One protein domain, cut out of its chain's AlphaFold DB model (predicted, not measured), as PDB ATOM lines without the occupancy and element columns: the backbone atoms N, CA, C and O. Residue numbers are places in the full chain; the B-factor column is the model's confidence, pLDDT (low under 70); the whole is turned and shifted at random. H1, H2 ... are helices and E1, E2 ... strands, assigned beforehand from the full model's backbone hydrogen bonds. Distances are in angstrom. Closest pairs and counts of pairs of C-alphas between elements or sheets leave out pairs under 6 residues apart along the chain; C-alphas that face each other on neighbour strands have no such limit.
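This is residues 367 to 454 of the 752 residues of the protein "DNA repair helicase truncation putative" of Clostridium sp. CAG:568 (UniProt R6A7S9). Four helices, H1 to H4, make an up-and-down bundle, each running against the one before, with H4 crossing H3 steeply. Residues 398 to 410, with the strand E1, stick out as a loop at one end. The printed part has 88 residues, with four named helices and one named strand in the order H1, H2, E1, H3, H4 along the chain; the class is mostly helix, and the whole is compact, with a radius of gyration of the C-alphas of 13.7 A and spans of 44 by 25 by 18 A.

H1, residues 367 to 376, begins at C-alpha (20.492, -24.994, -22.109). H2 is 383 to 398, 22.0 A; E1 405 to 408; H3 413 to 430, 25.8 A; H4 439 to 453, 21.4 A, ending at (27.537, -41.903, -28.324).

H1 and H2, a hairpin, touch at a shallow 29 degrees, closest C-alphas Tyr 374 and Lys 386, 6.1 A. H2 touches H3 at Ala 388 and Phe 422, 5.2 A. H3 and H4, a hairpin, touch at a steep 45 degrees, closest C-alphas Leu 419 and Val 448, 6.8 A. H4 touches H1 with residues 440 to 444 alone. E1 pairs with no named strand. Every O i to N i+4 pair is within hydrogen-bond range in H1, H2, H3 and H4.

The C-alphas of Asp 402 and Pro 433 are farthest apart, 46.4 A. The printed part has no cut and no long link. Residues 431 and 433 to 435 are under pLDDT 70.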
ATOM      1  N   ARG A 367      19.961 -25.851 -23.180       94.50
ATOM      2  CA  ARG A 367      20.492 -24.994 -22.109       94.50
ATOM      3  C   ARG A 367      19.596 -25.006 -20.868       94.50
ATOM      4  O   ARG A 367      20.090 -25.051 -19.741       94.50
ATOM      5  N   GLU A 368      18.276 -24.993 -21.062       94.19
ATOM      6  CA  GLU A 368      17.292 -25.019 -19.971       94.19
ATOM      7  C   GLU A 368      17.399 -26.295 -19.123       94.19
ATOM      8  O   GLU A 368      17.263 -26.240 -17.901       94.19
ATOM      9  N   PHE A 369      17.736 -27.434 -19.735       94.31
ATOM     10  CA  PHE A 369      17.902 -28.686 -19.004       94.31
ATOM     11  C   PHE A 369      19.075 -28.598 -18.012       94.31
ATOM     12  O   PHE A 369      18.930 -28.947 -16.839       94.31
ATOM     13  N   PHE A 370      20.207 -28.033 -18.444       96.06
ATOM     14  CA  PHE A 370      21.350 -27.755 -17.569       96.06
ATOM     15  C   PHE A 370      21.004 -26.745 -16.462       96.06
ATOM     16  O   PHE A 370      21.374 -26.955 -15.305       96.06
ATOM     17  N   MET A 371      20.254 -25.686 -16.786       94.69
ATOM     18  CA  MET A 371      19.803 -24.678 -15.815       94.69
ATOM     19  C   MET A 371      18.909 -25.270 -14.718       94.69
ATOM     20  O   MET A 371      19.122 -24.991 -13.536       94.69
ATOM     21  N   ASN A 372      17.948 -26.118 -15.093       94.25
ATOM     22  CA  ASN A 372      17.040 -26.772 -14.151       94.25
ATOM     23  C   ASN A 372      17.813 -27.671 -13.175       94.25
ATOM     24  O   ASN A 372      17.655 -27.560 -11.957       94.25
ATOM     25  N   VAL A 373      18.746 -28.478 -13.693       94.12
ATOM     26  CA  VAL A 373      19.611 -29.321 -12.855       94.12
ATOM     27  C   VAL A 373      20.509 -28.475 -11.947       94.12
ATOM     28  O   VAL A 373      20.657 -28.777 -10.761       94.12
ATOM     29  N   TYR A 374      21.089 -27.385 -12.459       94.50
ATOM     30  CA  TYR A 374      21.900 -26.470 -11.652       94.50
ATOM     31  C   TYR A 374      21.116 -25.894 -10.463       94.50
ATOM     32  O   TYR A 374      21.641 -25.846  -9.341       94.50
ATOM     33  N   ALA A 375      19.867 -25.478 -10.696       93.50
ATOM     34  CA  ALA A 375      18.989 -24.936  -9.666       93.50
ATOM     35  C   ALA A 375      18.731 -25.967  -8.556       93.50
ATOM     36  O   ALA A 375      18.978 -25.670  -7.385       93.50
ATOM     37  N   GLU A 376      18.358 -27.197  -8.915       91.81
ATOM     38  CA  GLU A 376      18.062 -28.285  -7.968       91.81
ATOM     39  C   GLU A 376      19.293 -28.799  -7.193       91.81
ATOM     40  O   GLU A 376      19.176 -29.346  -6.088       91.81
ATOM     41  N   LEU A 377      20.495 -28.597  -7.740       89.12
ATOM     42  CA  LEU A 377      21.762 -28.884  -7.064       89.12
ATOM     43  C   LEU A 377      22.174 -27.801  -6.051       89.12
ATOM     44  O   LEU A 377      23.156 -27.976  -5.324       89.12
ATOM     45  N   THR A 378      21.473 -26.667  -5.984       85.06
ATOM     46  CA  THR A 378      21.803 -25.573  -5.057       85.06
ATOM     47  C   THR A 378      21.624 -25.995  -3.598       85.06
ATOM     48  O   THR A 378      20.647 -26.639  -3.236       85.06
ATOM     49  N   GLY A 379      22.609 -25.672  -2.752       78.81
ATOM     50  CA  GLY A 379      22.638 -26.090  -1.343       78.81
ATOM     51  C   GLY A 379      23.161 -27.513  -1.097       78.81
ATOM     52  O   GLY A 379      23.276 -27.922   0.056       78.81
ATOM     53  N   ARG A 380      23.524 -28.264  -2.148       80.81
ATOM     54  CA  ARG A 380      24.092 -29.620  -2.040       80.81
ATOM     55  C   ARG A 380      25.624 -29.609  -2.145       80.81
ATOM     56  O   ARG A 380      26.221 -28.680  -2.687       80.81
ATOM     57  N   LYS A 381      26.285 -30.671  -1.660       81.31
ATOM     58  CA  LYS A 381      27.754 -30.859  -1.729       81.31
ATOM     59  C   LYS A 381      28.231 -31.276  -3.137       81.31
ATOM     60  O   LYS A 381      28.869 -32.312  -3.306       81.31
ATOM     61  N   THR A 382      27.925 -30.466  -4.150       85.19
ATOM     62  CA  THR A 382      28.118 -30.783  -5.581       85.19
ATOM     63  C   THR A 382      28.877 -29.690  -6.346       85.19
ATOM     64  O   THR A 382      28.731 -29.565  -7.556       85.19
ATOM     65  N   SER A 383      29.712 -28.900  -5.661       86.62
ATOM     66  CA  SER A 383      30.358 -27.692  -6.212       86.62
ATOM     67  C   SER A 383      31.079 -27.897  -7.549       86.62
ATOM     68  O   SER A 383      30.900 -27.085  -8.449       86.62
ATOM     69  N   LYS A 384      31.844 -28.984  -7.709       90.62
ATOM     70  CA  LYS A 384      32.547 -29.282  -8.969       90.62
ATOM     71  C   LYS A 384      31.596 -29.597 -10.124       90.62
ATOM     72  O   LYS A 384      31.730 -29.018 -11.194       90.62
ATOM     73  N   LEU A 385      30.589 -30.438  -9.879       92.44
ATOM     74  CA  LEU A 385      29.545 -30.734 -10.861       92.44
ATOM     75  C   LEU A 385      28.777 -29.462 -11.248       92.44
ATOM     76  O   LEU A 385      28.527 -29.228 -12.425       92.44
ATOM     77  N   LYS A 386      28.445 -28.612 -10.267       93.56
ATOM     78  CA  LYS A 386      27.817 -27.312 -10.535       93.56
ATOM     79  C   LYS A 386      28.715 -26.420 -11.392       93.56
ATOM     80  O   LYS A 386      28.188 -25.769 -12.282       93.56
ATOM     81  N   SER A 387      30.027 -26.409 -11.149       94.69
ATOM     82  CA  SER A 387      30.989 -25.676 -11.983       94.69
ATOM     83  C   SER A 387      30.951 -26.169 -13.427       94.69
ATOM     84  O   SER A 387      30.726 -25.365 -14.318       94.69
ATOM     85  N   ALA A 388      31.037 -27.485 -13.648       96.25
ATOM     86  CA  ALA A 388      30.974 -28.058 -14.993       96.25
ATOM     87  C   ALA A 388      29.658 -27.707 -15.716       96.25
ATOM     88  O   ALA A 388      29.657 -27.400 -16.905       96.25
ATOM     89  N   ILE A 389      28.531 -27.701 -14.993       96.75
ATOM     90  CA  ILE A 389      27.238 -27.266 -15.540       96.75
ATOM     91  C   ILE A 389      27.257 -25.768 -15.892       96.75
ATOM     92  O   ILE A 389      26.753 -25.388 -16.945       96.75
ATOM     93  N   VAL A 390      27.843 -24.917 -15.044       96.94
ATOM     94  CA  VAL A 390      27.980 -23.473 -15.308       96.94
ATOM     95  C   VAL A 390      28.845 -23.209 -16.533       96.94
ATOM     96  O   VAL A 390      28.493 -22.340 -17.325       96.94
ATOM     97  N   ASP A 391      29.924 -23.965 -16.727       97.25
ATOM     98  CA  ASP A 391      30.790 -23.821 -17.899       97.25
ATOM     99  C   ASP A 391      30.018 -24.143 -19.192       97.25
ATOM    100  O   ASP A 391      30.106 -23.404 -20.171       97.25
ATOM    101  N   ILE A 392      29.168 -25.178 -19.167       97.19
ATOM    102  CA  ILE A 392      28.268 -25.529 -20.280       97.19
ATOM    103  C   ILE A 392      27.220 -24.435 -20.526       97.19
ATOM    104  O   ILE A 392      27.002 -24.034 -21.667       97.19
ATOM    105  N   ILE A 393      26.570 -23.928 -19.473       95.62
ATOM    106  CA  ILE A 393      25.595 -22.830 -19.593       95.62
ATOM    107  C   ILE A 393      26.265 -21.583 -20.183       95.62
ATOM    108  O   ILE A 393      25.713 -20.955 -21.083       95.62
ATOM    109  N   SER A 394      27.471 -21.258 -19.713       95.25
ATOM    110  CA  SER A 394      28.241 -20.105 -20.186       95.25
ATOM    111  C   SER A 394      28.641 -20.264 -21.649       95.25
ATOM    112  O   SER A 394      28.622 -19.287 -22.392       95.25
ATOM    113  N   TRP A 395      28.948 -21.488 -22.090       95.38
ATOM    114  CA  TRP A 395      29.197 -21.776 -23.500       95.38
ATOM    115  C   TRP A 395      27.988 -21.419 -24.373       95.38
ATOM    116  O   TRP A 395      28.155 -20.723 -25.375       95.38
ATOM    117  N   PHE A 396      26.771 -21.804 -23.964       93.88
ATOM    118  CA  PHE A 396      25.546 -21.385 -24.659       93.88
ATOM    119  C   PHE A 396      25.389 -19.856 -24.654       93.88
ATOM    120  O   PHE A 396      25.155 -19.265 -25.702       93.88
ATOM    121  N   ASP A 397      25.601 -19.203 -23.505       90.44
ATOM    122  CA  ASP A 397      25.458 -17.742 -23.368       90.44
ATOM    123  C   ASP A 397      26.462 -16.949 -24.230       90.44
ATOM    124  O   ASP A 397      26.176 -15.837 -24.691       90.44
ATOM    125  N   MET A 398      27.659 -17.502 -24.447       89.56
ATOM    126  CA  MET A 398      28.702 -16.895 -25.276       89.56
ATOM    127  C   MET A 398      28.508 -17.175 -26.769       89.56
ATOM    128  O   MET A 398      28.934 -16.362 -27.597       89.56
ATOM    129  N   ARG A 399      27.871 -18.295 -27.130       86.06
ATOM    130  CA  ARG A 399      27.634 -18.672 -28.524       86.06
ATOM    131  C   ARG A 399      26.480 -17.864 -29.109       86.06
ATOM    132  O   ARG A 399      25.309 -18.200 -28.970       86.06
ATOM    133  N   LYS A 400      26.827 -16.805 -29.836       78.25
ATOM    134  CA  LYS A 400      25.864 -15.980 -30.571       78.25
ATOM    135  C   LYS A 400      25.783 -16.410 -32.029       78.25
ATOM    136  O   LYS A 400      26.811 -16.618 -32.668       78.25
ATOM    137  N   SER A 401      24.563 -16.487 -32.549       80.00
ATOM    138  CA  SER A 401      24.286 -16.686 -33.970       80.00
ATOM    139  C   SER A 401      23.344 -15.588 -34.463       80.00
ATOM    140  O   SER A 401      22.446 -15.172 -33.738       80.00
ATOM    141  N   ASP A 402      23.510 -15.120 -35.699       80.44
ATOM    142  CA  ASP A 402      22.575 -14.152 -36.299       80.44
ATOM    143  C   ASP A 402      21.297 -14.827 -36.831       80.44
ATOM    144  O   ASP A 402      20.380 -14.163 -37.314       80.44
ATOM    145  N   LYS A 403      21.239 -16.162 -36.774       84.00
ATOM    146  CA  LYS A 403      20.096 -16.977 -37.193       84.00
ATOM    147  C   LYS A 403      19.460 -17.636 -35.974       84.00
ATOM    148  O   LYS A 403      20.174 -18.081 -35.081       84.00
ATOM    149  N   ASP A 404      18.135 -17.778 -35.998       85.75
ATOM    150  CA  ASP A 404      17.393 -18.568 -35.000       85.75
ATOM    151  C   ASP A 404      17.781 -20.056 -35.053       85.75
ATOM    152  O   ASP A 404      17.720 -20.767 -34.053       85.75
ATOM    153  N   ILE A 405      18.178 -20.535 -36.237       88.00
ATOM    154  CA  ILE A 405      18.612 -21.910 -36.472       88.00
ATOM    155  C   ILE A 405      19.867 -21.896 -37.350       88.00
ATOM    156  O   ILE A 405      19.865 -21.368 -38.467       88.00
ATOM    157  N   GLU A 406      20.945 -22.488 -36.847       88.50
ATOM    158  CA  GLU A 406      22.248 -22.572 -37.498       88.50
ATOM    159  C   GLU A 406      22.645 -24.035 -37.712       88.50
ATOM    160  O   GLU A 406      22.685 -24.828 -36.778       88.50
ATOM    161  N   ILE A 407      22.976 -24.384 -38.953       87.50
ATOM    162  CA  ILE A 407      23.455 -25.719 -39.321       87.50
ATOM    163  C   ILE A 407      24.959 -25.778 -39.088       87.50
ATOM    164  O   ILE A 407      25.698 -24.952 -39.625       87.50
ATOM    165  N   LEU A 408      25.404 -26.782 -38.342       87.81
ATOM    166  CA  LEU A 408      26.803 -27.039 -38.035       87.81
ATOM    167  C   LEU A 408      27.323 -28.213 -38.865       87.81
ATOM    168  O   LEU A 408      26.603 -29.172 -39.140       87.81
ATOM    169  N   ASN A 409      28.601 -28.154 -39.237       85.12
ATOM    170  CA  ASN A 409      29.272 -29.299 -39.855       85.12
ATOM    171  C   ASN A 409      29.616 -30.374 -38.821       85.12
ATOM    172  O   ASN A 409      29.639 -31.548 -39.158       85.12
ATOM    173  N   GLU A 410      29.891 -29.988 -37.579       89.75
ATOM    174  CA  GLU A 410      30.225 -30.883 -36.475       89.75
ATOM    175  C   GLU A 410      29.817 -30.242 -35.147       89.75
ATOM    176  O   GLU A 410      29.595 -29.029 -35.065       89.75
ATOM    177  N   VAL A 411      29.690 -31.065 -34.110       92.25
ATOM    178  CA  VAL A 411      29.544 -30.582 -32.740       92.25
ATOM    179  C   VAL A 411      30.861 -29.902 -32.342       92.25
ATOM    180  O   VAL A 411      31.909 -30.528 -32.481       92.25
ATOM    181  N   PRO A 412      30.835 -28.659 -31.828       93.62
ATOM    182  CA  PRO A 412      32.053 -27.948 -31.448       93.62
ATOM    183  C   PRO A 412      32.904 -28.710 -30.416       93.62
ATOM    184  O   PRO A 412      32.394 -29.176 -29.395       93.62
ATOM    185  N   ASP A 413      34.210 -28.832 -30.678       93.88
ATOM    186  CA  ASP A 413      35.155 -29.602 -29.847       93.88
ATOM    187  C   ASP A 413      35.239 -29.100 -28.396       93.88
ATOM    188  O   ASP A 413      35.400 -29.883 -27.451       93.88
ATOM    189  N   ASP A 414      35.110 -27.789 -28.204       95.00
ATOM    190  CA  ASP A 414      35.051 -27.153 -26.892       95.00
ATOM    191  C   ASP A 414      33.807 -27.604 -26.112       95.00
ATOM    192  O   ASP A 414      33.924 -28.017 -24.957       95.00
ATOM    193  N   PHE A 415      32.640 -27.660 -26.758       96.06
ATOM    194  CA  PHE A 415      31.414 -28.192 -26.162       96.06
ATOM    195  C   PHE A 415      31.540 -29.677 -25.799       96.06
ATOM    196  O   PHE A 415      31.185 -30.078 -24.690       96.06
ATOM    197  N   ILE A 416      32.111 -30.501 -26.687       95.81
ATOM    198  CA  ILE A 416      32.375 -31.926 -26.410       95.81
ATOM    199  C   ILE A 416      33.270 -32.077 -25.173       95.81
ATOM    200  O   ILE A 416      33.029 -32.943 -24.326       95.81
ATOM    201  N   THR A 417      34.300 -31.238 -25.058       96.81
ATOM    202  CA  THR A 417      35.223 -31.238 -23.916       96.81
ATOM    203  C   THR A 417      34.492 -30.913 -22.614       96.81
ATOM    204  O   THR A 417      34.677 -31.619 -21.620       96.81
ATOM    205  N   LEU A 418      33.597 -29.920 -22.629       97.62
ATOM    206  CA  LEU A 418      32.764 -29.572 -21.476       97.62
ATOM    207  C   LEU A 418      31.823 -30.717 -21.069       97.62
ATOM    208  O   LEU A 418      31.735 -31.047 -19.885       97.62
ATOM    209  N   LEU A 419      31.174 -31.381 -22.031       97.62
ATOM    210  CA  LEU A 419      30.307 -32.534 -21.754       97.62
ATOM    211  C   LEU A 419      31.074 -33.707 -21.127       97.62
ATOM    212  O   LEU A 419      30.579 -34.344 -20.194       97.62
ATOM    213  N   LYS A 420      32.294 -33.985 -21.606       95.44
ATOM    214  CA  LYS A 420      33.173 -35.010 -21.018       95.44
ATOM    215  C   LYS A 420      33.596 -34.637 -19.595       95.44
ATOM    216  O   LYS A 420      33.549 -35.492 -18.714       95.44
ATOM    217  N   GLY A 421      33.924 -33.366 -19.348       94.62
ATOM    218  CA  GLY A 421      34.207 -32.857 -18.003       94.62
ATOM    219  C   GLY A 421      33.014 -33.007 -17.052       94.62
ATOM    220  O   GLY A 421      33.167 -33.471 -15.923       94.62
ATOM    221  N   PHE A 422      31.798 -32.715 -17.524       96.38
ATOM    222  CA  PHE A 422      30.564 -32.968 -16.774       96.38
ATOM    223  C   PHE A 422      30.373 -34.455 -16.438       96.38
ATOM    224  O   PHE A 422      30.011 -34.781 -15.304       96.38
ATOM    225  N   GLN A 423      30.637 -35.370 -17.381       93.50
ATOM    226  CA  GLN A 423      30.572 -36.812 -17.114       93.50
ATOM    227  C   GLN A 423      31.591 -37.253 -16.059       93.50
ATOM    228  O   GLN A 423      31.246 -38.033 -15.172       93.50
ATOM    229  N   GLU A 424      32.825 -36.750 -16.130       90.19
ATOM    230  CA  GLU A 424      33.884 -37.072 -15.171       90.19
ATOM    231  C   GLU A 424      33.529 -36.597 -13.756       90.19
ATOM    232  O   GLU A 424      33.590 -37.376 -12.801       90.19
ATOM    233  N   GLU A 425      33.084 -35.347 -13.608       90.56
ATOM    234  CA  GLU A 425      32.661 -34.816 -12.308       90.56
ATOM    235  C   GLU A 425      31.404 -35.509 -11.773       90.56
ATOM    236  O   GLU A 425      31.261 -35.703 -10.564       90.56
ATOM    237  N   GLY A 426      30.522 -35.943 -12.671       86.56
ATOM    238  CA  GLY A 426      29.389 -36.794 -12.347       86.56
ATOM    239  C   GLY A 426      29.795 -38.136 -11.746       86.56
ATOM    240  O   GLY A 426      29.360 -38.484 -10.650       86.56
ATOM    241  N   LEU A 427      30.701 -38.852 -12.413       80.69
ATOM    242  CA  LEU A 427      31.266 -40.104 -11.906       80.69
ATOM    243  C   LEU A 427      31.961 -39.897 -10.554       80.69
ATOM    244  O   LEU A 427      31.801 -40.706  -9.644       80.69
ATOM    245  N   ASN A 428      32.706 -38.800 -10.388       80.69
ATOM    246  CA  ASN A 428      33.357 -38.451  -9.122       80.69
ATOM    247  C   ASN A 428      32.363 -38.146  -7.991       80.69
ATOM    248  O   ASN A 428      32.697 -38.335  -6.819       80.69
ATOM    249  N   LEU A 429      31.169 -37.644  -8.315       82.44
ATOM    250  CA  LEU A 429      30.094 -37.452  -7.347       82.44
ATOM    251  C   LEU A 429      29.485 -38.794  -6.937       82.44
ATOM    252  O   LEU A 429      29.383 -39.048  -5.744       82.44
ATOM    253  N   GLU A 430      29.124 -39.639  -7.900       76.19
ATOM    254  CA  GLU A 430      28.494 -40.951  -7.664       76.19
ATOM    255  C   GLU A 430      29.385 -41.903  -6.866       76.19
ATOM    256  O   GLU A 430      28.904 -42.692  -6.067       76.19
ATOM    257  N   LYS A 431      30.699 -41.754  -7.017       68.38
ATOM    258  CA  LYS A 431      31.734 -42.431  -6.231       68.38
ATOM    259  C   LYS A 431      31.712 -42.119  -4.728       68.38
ATOM    260  O   LYS A 431      32.451 -42.742  -3.972       68.38
ATOM    261  N   LYS A 432      30.955 -41.112  -4.278       72.19
ATOM    262  CA  LYS A 432      30.871 -40.746  -2.857       72.19
ATOM    263  C   LYS A 432      29.663 -41.447  -2.221       72.19
ATOM    264  O   LYS A 432      28.550 -41.166  -2.659       72.19
ATOM    265  N   PRO A 433      29.847 -42.219  -1.135       56.41
ATOM    266  CA  PRO A 433      28.770 -42.987  -0.501       56.41
ATOM    267  C   PRO A 433      27.548 -42.154  -0.080       56.41
ATOM    268  O   PRO A 433      26.427 -42.635  -0.135       56.41
ATOM    269  N   ASP A 434      27.751 -40.887   0.300       66.56
ATOM    270  CA  ASP A 434      26.678 -39.996   0.774       66.56
ATOM    271  C   ASP A 434      26.173 -39.009  -0.301       66.56
ATOM    272  O   ASP A 434      25.543 -37.990   0.018       66.56
ATOM    273  N   ALA A 435      26.520 -39.212  -1.577       68.31
ATOM    274  CA  ALA A 435      26.138 -38.284  -2.634       68.31
ATOM    275  C   ALA A 435      24.628 -38.295  -2.882       68.31
ATOM    276  O   ALA A 435      24.050 -39.283  -3.313       68.31
ATOM    277  N   LYS A 436      23.994 -37.133  -2.689       73.00
ATOM    278  CA  LYS A 436      22.582 -36.915  -3.026       73.00
ATOM    279  C   LYS A 436      22.453 -35.938  -4.182       73.00
ATOM    280  O   LYS A 436      22.800 -34.762  -4.043       73.00
ATOM    281  N   TYR A 437      21.857 -36.377  -5.278       81.44
ATOM    282  CA  TYR A 437      21.575 -35.567  -6.465       81.44
ATOM    283  C   TYR A 437      20.124 -35.783  -6.926       81.44
ATOM    284  O   TYR A 437      19.523 -36.789  -6.561       81.44
ATOM    285  N   PRO A 438      19.518 -34.810  -7.624       82.38
ATOM    286  CA  PRO A 438      18.129 -34.901  -8.068       82.38
ATOM    287  C   PRO A 438      17.943 -35.827  -9.279       82.38
ATOM    288  O   PRO A 438      18.892 -36.089 -10.017       82.38
ATOM    289  N   ASP A 439      16.709 -36.284  -9.518       75.31
ATOM    290  CA  ASP A 439      16.331 -37.104 -10.687       75.31
ATOM    291  C   ASP A 439      16.694 -36.425 -12.010       75.31
ATOM    292  O   ASP A 439      17.191 -37.058 -12.942       75.31
ATOM    293  N   SER A 440      16.500 -35.107 -12.068       85.19
ATOM    294  CA  SER A 440      16.831 -34.274 -13.223       85.19
ATOM    295  C   SER A 440      18.298 -34.429 -13.647       85.19
ATOM    296  O   SER A 440      18.592 -34.458 -14.843       85.19
ATOM    297  N   TYR A 441      19.218 -34.617 -12.692       89.50
ATOM    298  CA  TYR A 441      20.628 -34.880 -12.975       89.50
ATOM    299  C   TYR A 441      20.844 -36.251 -13.627       89.50
ATOM    300  O   TYR A 441      21.622 -36.346 -14.573       89.50
ATOM    301  N   VAL A 442      20.159 -37.305 -13.169       83.81
ATOM    302  CA  VAL A 442      20.278 -38.657 -13.752       83.81
ATOM    303  C   VAL A 442      19.784 -38.665 -15.199       83.81
ATOM    304  O   VAL A 442      20.445 -39.222 -16.085       83.81
ATOM    305  N   SER A 443      18.665 -37.986 -15.455       86.44
ATOM    306  CA  SER A 443      18.131 -37.795 -16.805       86.44
ATOM    307  C   SER A 443      19.105 -37.010 -17.685       86.44
ATOM    308  O   SER A 443      19.402 -37.443 -18.799       86.44
ATOM    309  N   LEU A 444      19.678 -35.911 -17.179       92.88
ATOM    310  CA  LEU A 444      20.671 -35.117 -17.908       92.88
ATOM    311  C   LEU A 444      21.943 -35.922 -18.194       92.88
ATOM    312  O   LEU A 444      22.443 -35.912 -19.316       92.88
ATOM    313  N   LYS A 445      22.452 -36.672 -17.213       90.62
ATOM    314  CA  LYS A 445      23.601 -37.571 -17.378       90.62
ATOM    315  C   LYS A 445      23.349 -38.592 -18.486       90.62
ATOM    316  O   LYS A 445      24.227 -38.814 -19.322       90.62
ATOM    317  N   SER A 446      22.165 -39.202 -18.502       87.06
ATOM    318  CA  SER A 446      21.774 -40.173 -19.528       87.06
ATOM    319  C   SER A 446      21.666 -39.519 -20.907       87.06
ATOM    320  O   SER A 446      22.201 -40.066 -21.869       87.06
ATOM    321  N   ALA A 447      21.086 -38.317 -20.988       91.94
ATOM    322  CA  ALA A 447      21.009 -37.535 -22.220       91.94
ATOM    323  C   ALA A 447      22.401 -37.167 -22.759       91.94
ATOM    324  O   ALA A 447      22.679 -37.390 -23.932       91.94
ATOM    325  N   VAL A 448      23.316 -36.693 -21.904       94.62
ATOM    326  CA  VAL A 448      24.704 -36.382 -22.291       94.62
ATOM    327  C   VAL A 448      25.452 -37.640 -22.739       94.62
ATOM    328  O   VAL A 448      26.176 -37.607 -23.732       94.62
ATOM    329  N   LYS A 449      25.266 -38.773 -22.047       90.69
ATOM    330  CA  LYS A 449      25.845 -40.062 -22.455       90.69
ATOM    331  C   LYS A 449      25.330 -40.513 -23.821       90.69
ATOM    332  O   LYS A 449      26.136 -40.966 -24.628       90.69
ATOM    333  N   GLY A 450      24.026 -40.403 -24.067       89.25
ATOM    334  CA  GLY A 450      23.425 -40.717 -25.363       89.25
ATOM    335  C   GLY A 450      23.949 -39.799 -26.463       89.25
ATOM    336  O   GLY A 450      24.435 -40.284 -27.477       89.25
ATOM    337  N   PHE A 451      23.978 -38.490 -26.210       93.38
ATOM    338  CA  PHE A 451      24.491 -37.488 -27.144       93.38
ATOM    339  C   PHE A 451      25.941 -37.769 -27.565       93.38
ATOM    340  O   PHE A 451      26.249 -37.777 -28.752       93.38
ATOM    341  N   LEU A 452      26.825 -38.072 -26.609       92.12
ATOM    342  CA  LEU A 452      28.236 -38.374 -26.882       92.12
ATOM    343  C   LEU A 452      28.475 -39.734 -27.561       92.12
ATOM    344  O   LEU A 452      29.584 -39.975 -28.035       92.12
ATOM    345  N   LYS A 453      27.476 -40.628 -27.591       88.38
ATOM    346  CA  LYS A 453      27.537 -41.903 -28.324       88.38
ATOM    347  C   LYS A 453      27.175 -41.759 -29.807       88.38
ATOM    348  O   LYS A 453      27.461 -42.676 -30.573       88.38
ATOM    349  N   LEU A 454      26.538 -40.658 -30.203       88.06
ATOM    350  CA  LEU A 454      26.163 -40.406 -31.593       88.06
ATOM    351  C   LEU A 454      27.341 -39.837 -32.403       88.06
ATOM    352  O   LEU A 454      28.303 -39.328 -31.823       88.06
TER     353      LEU A 454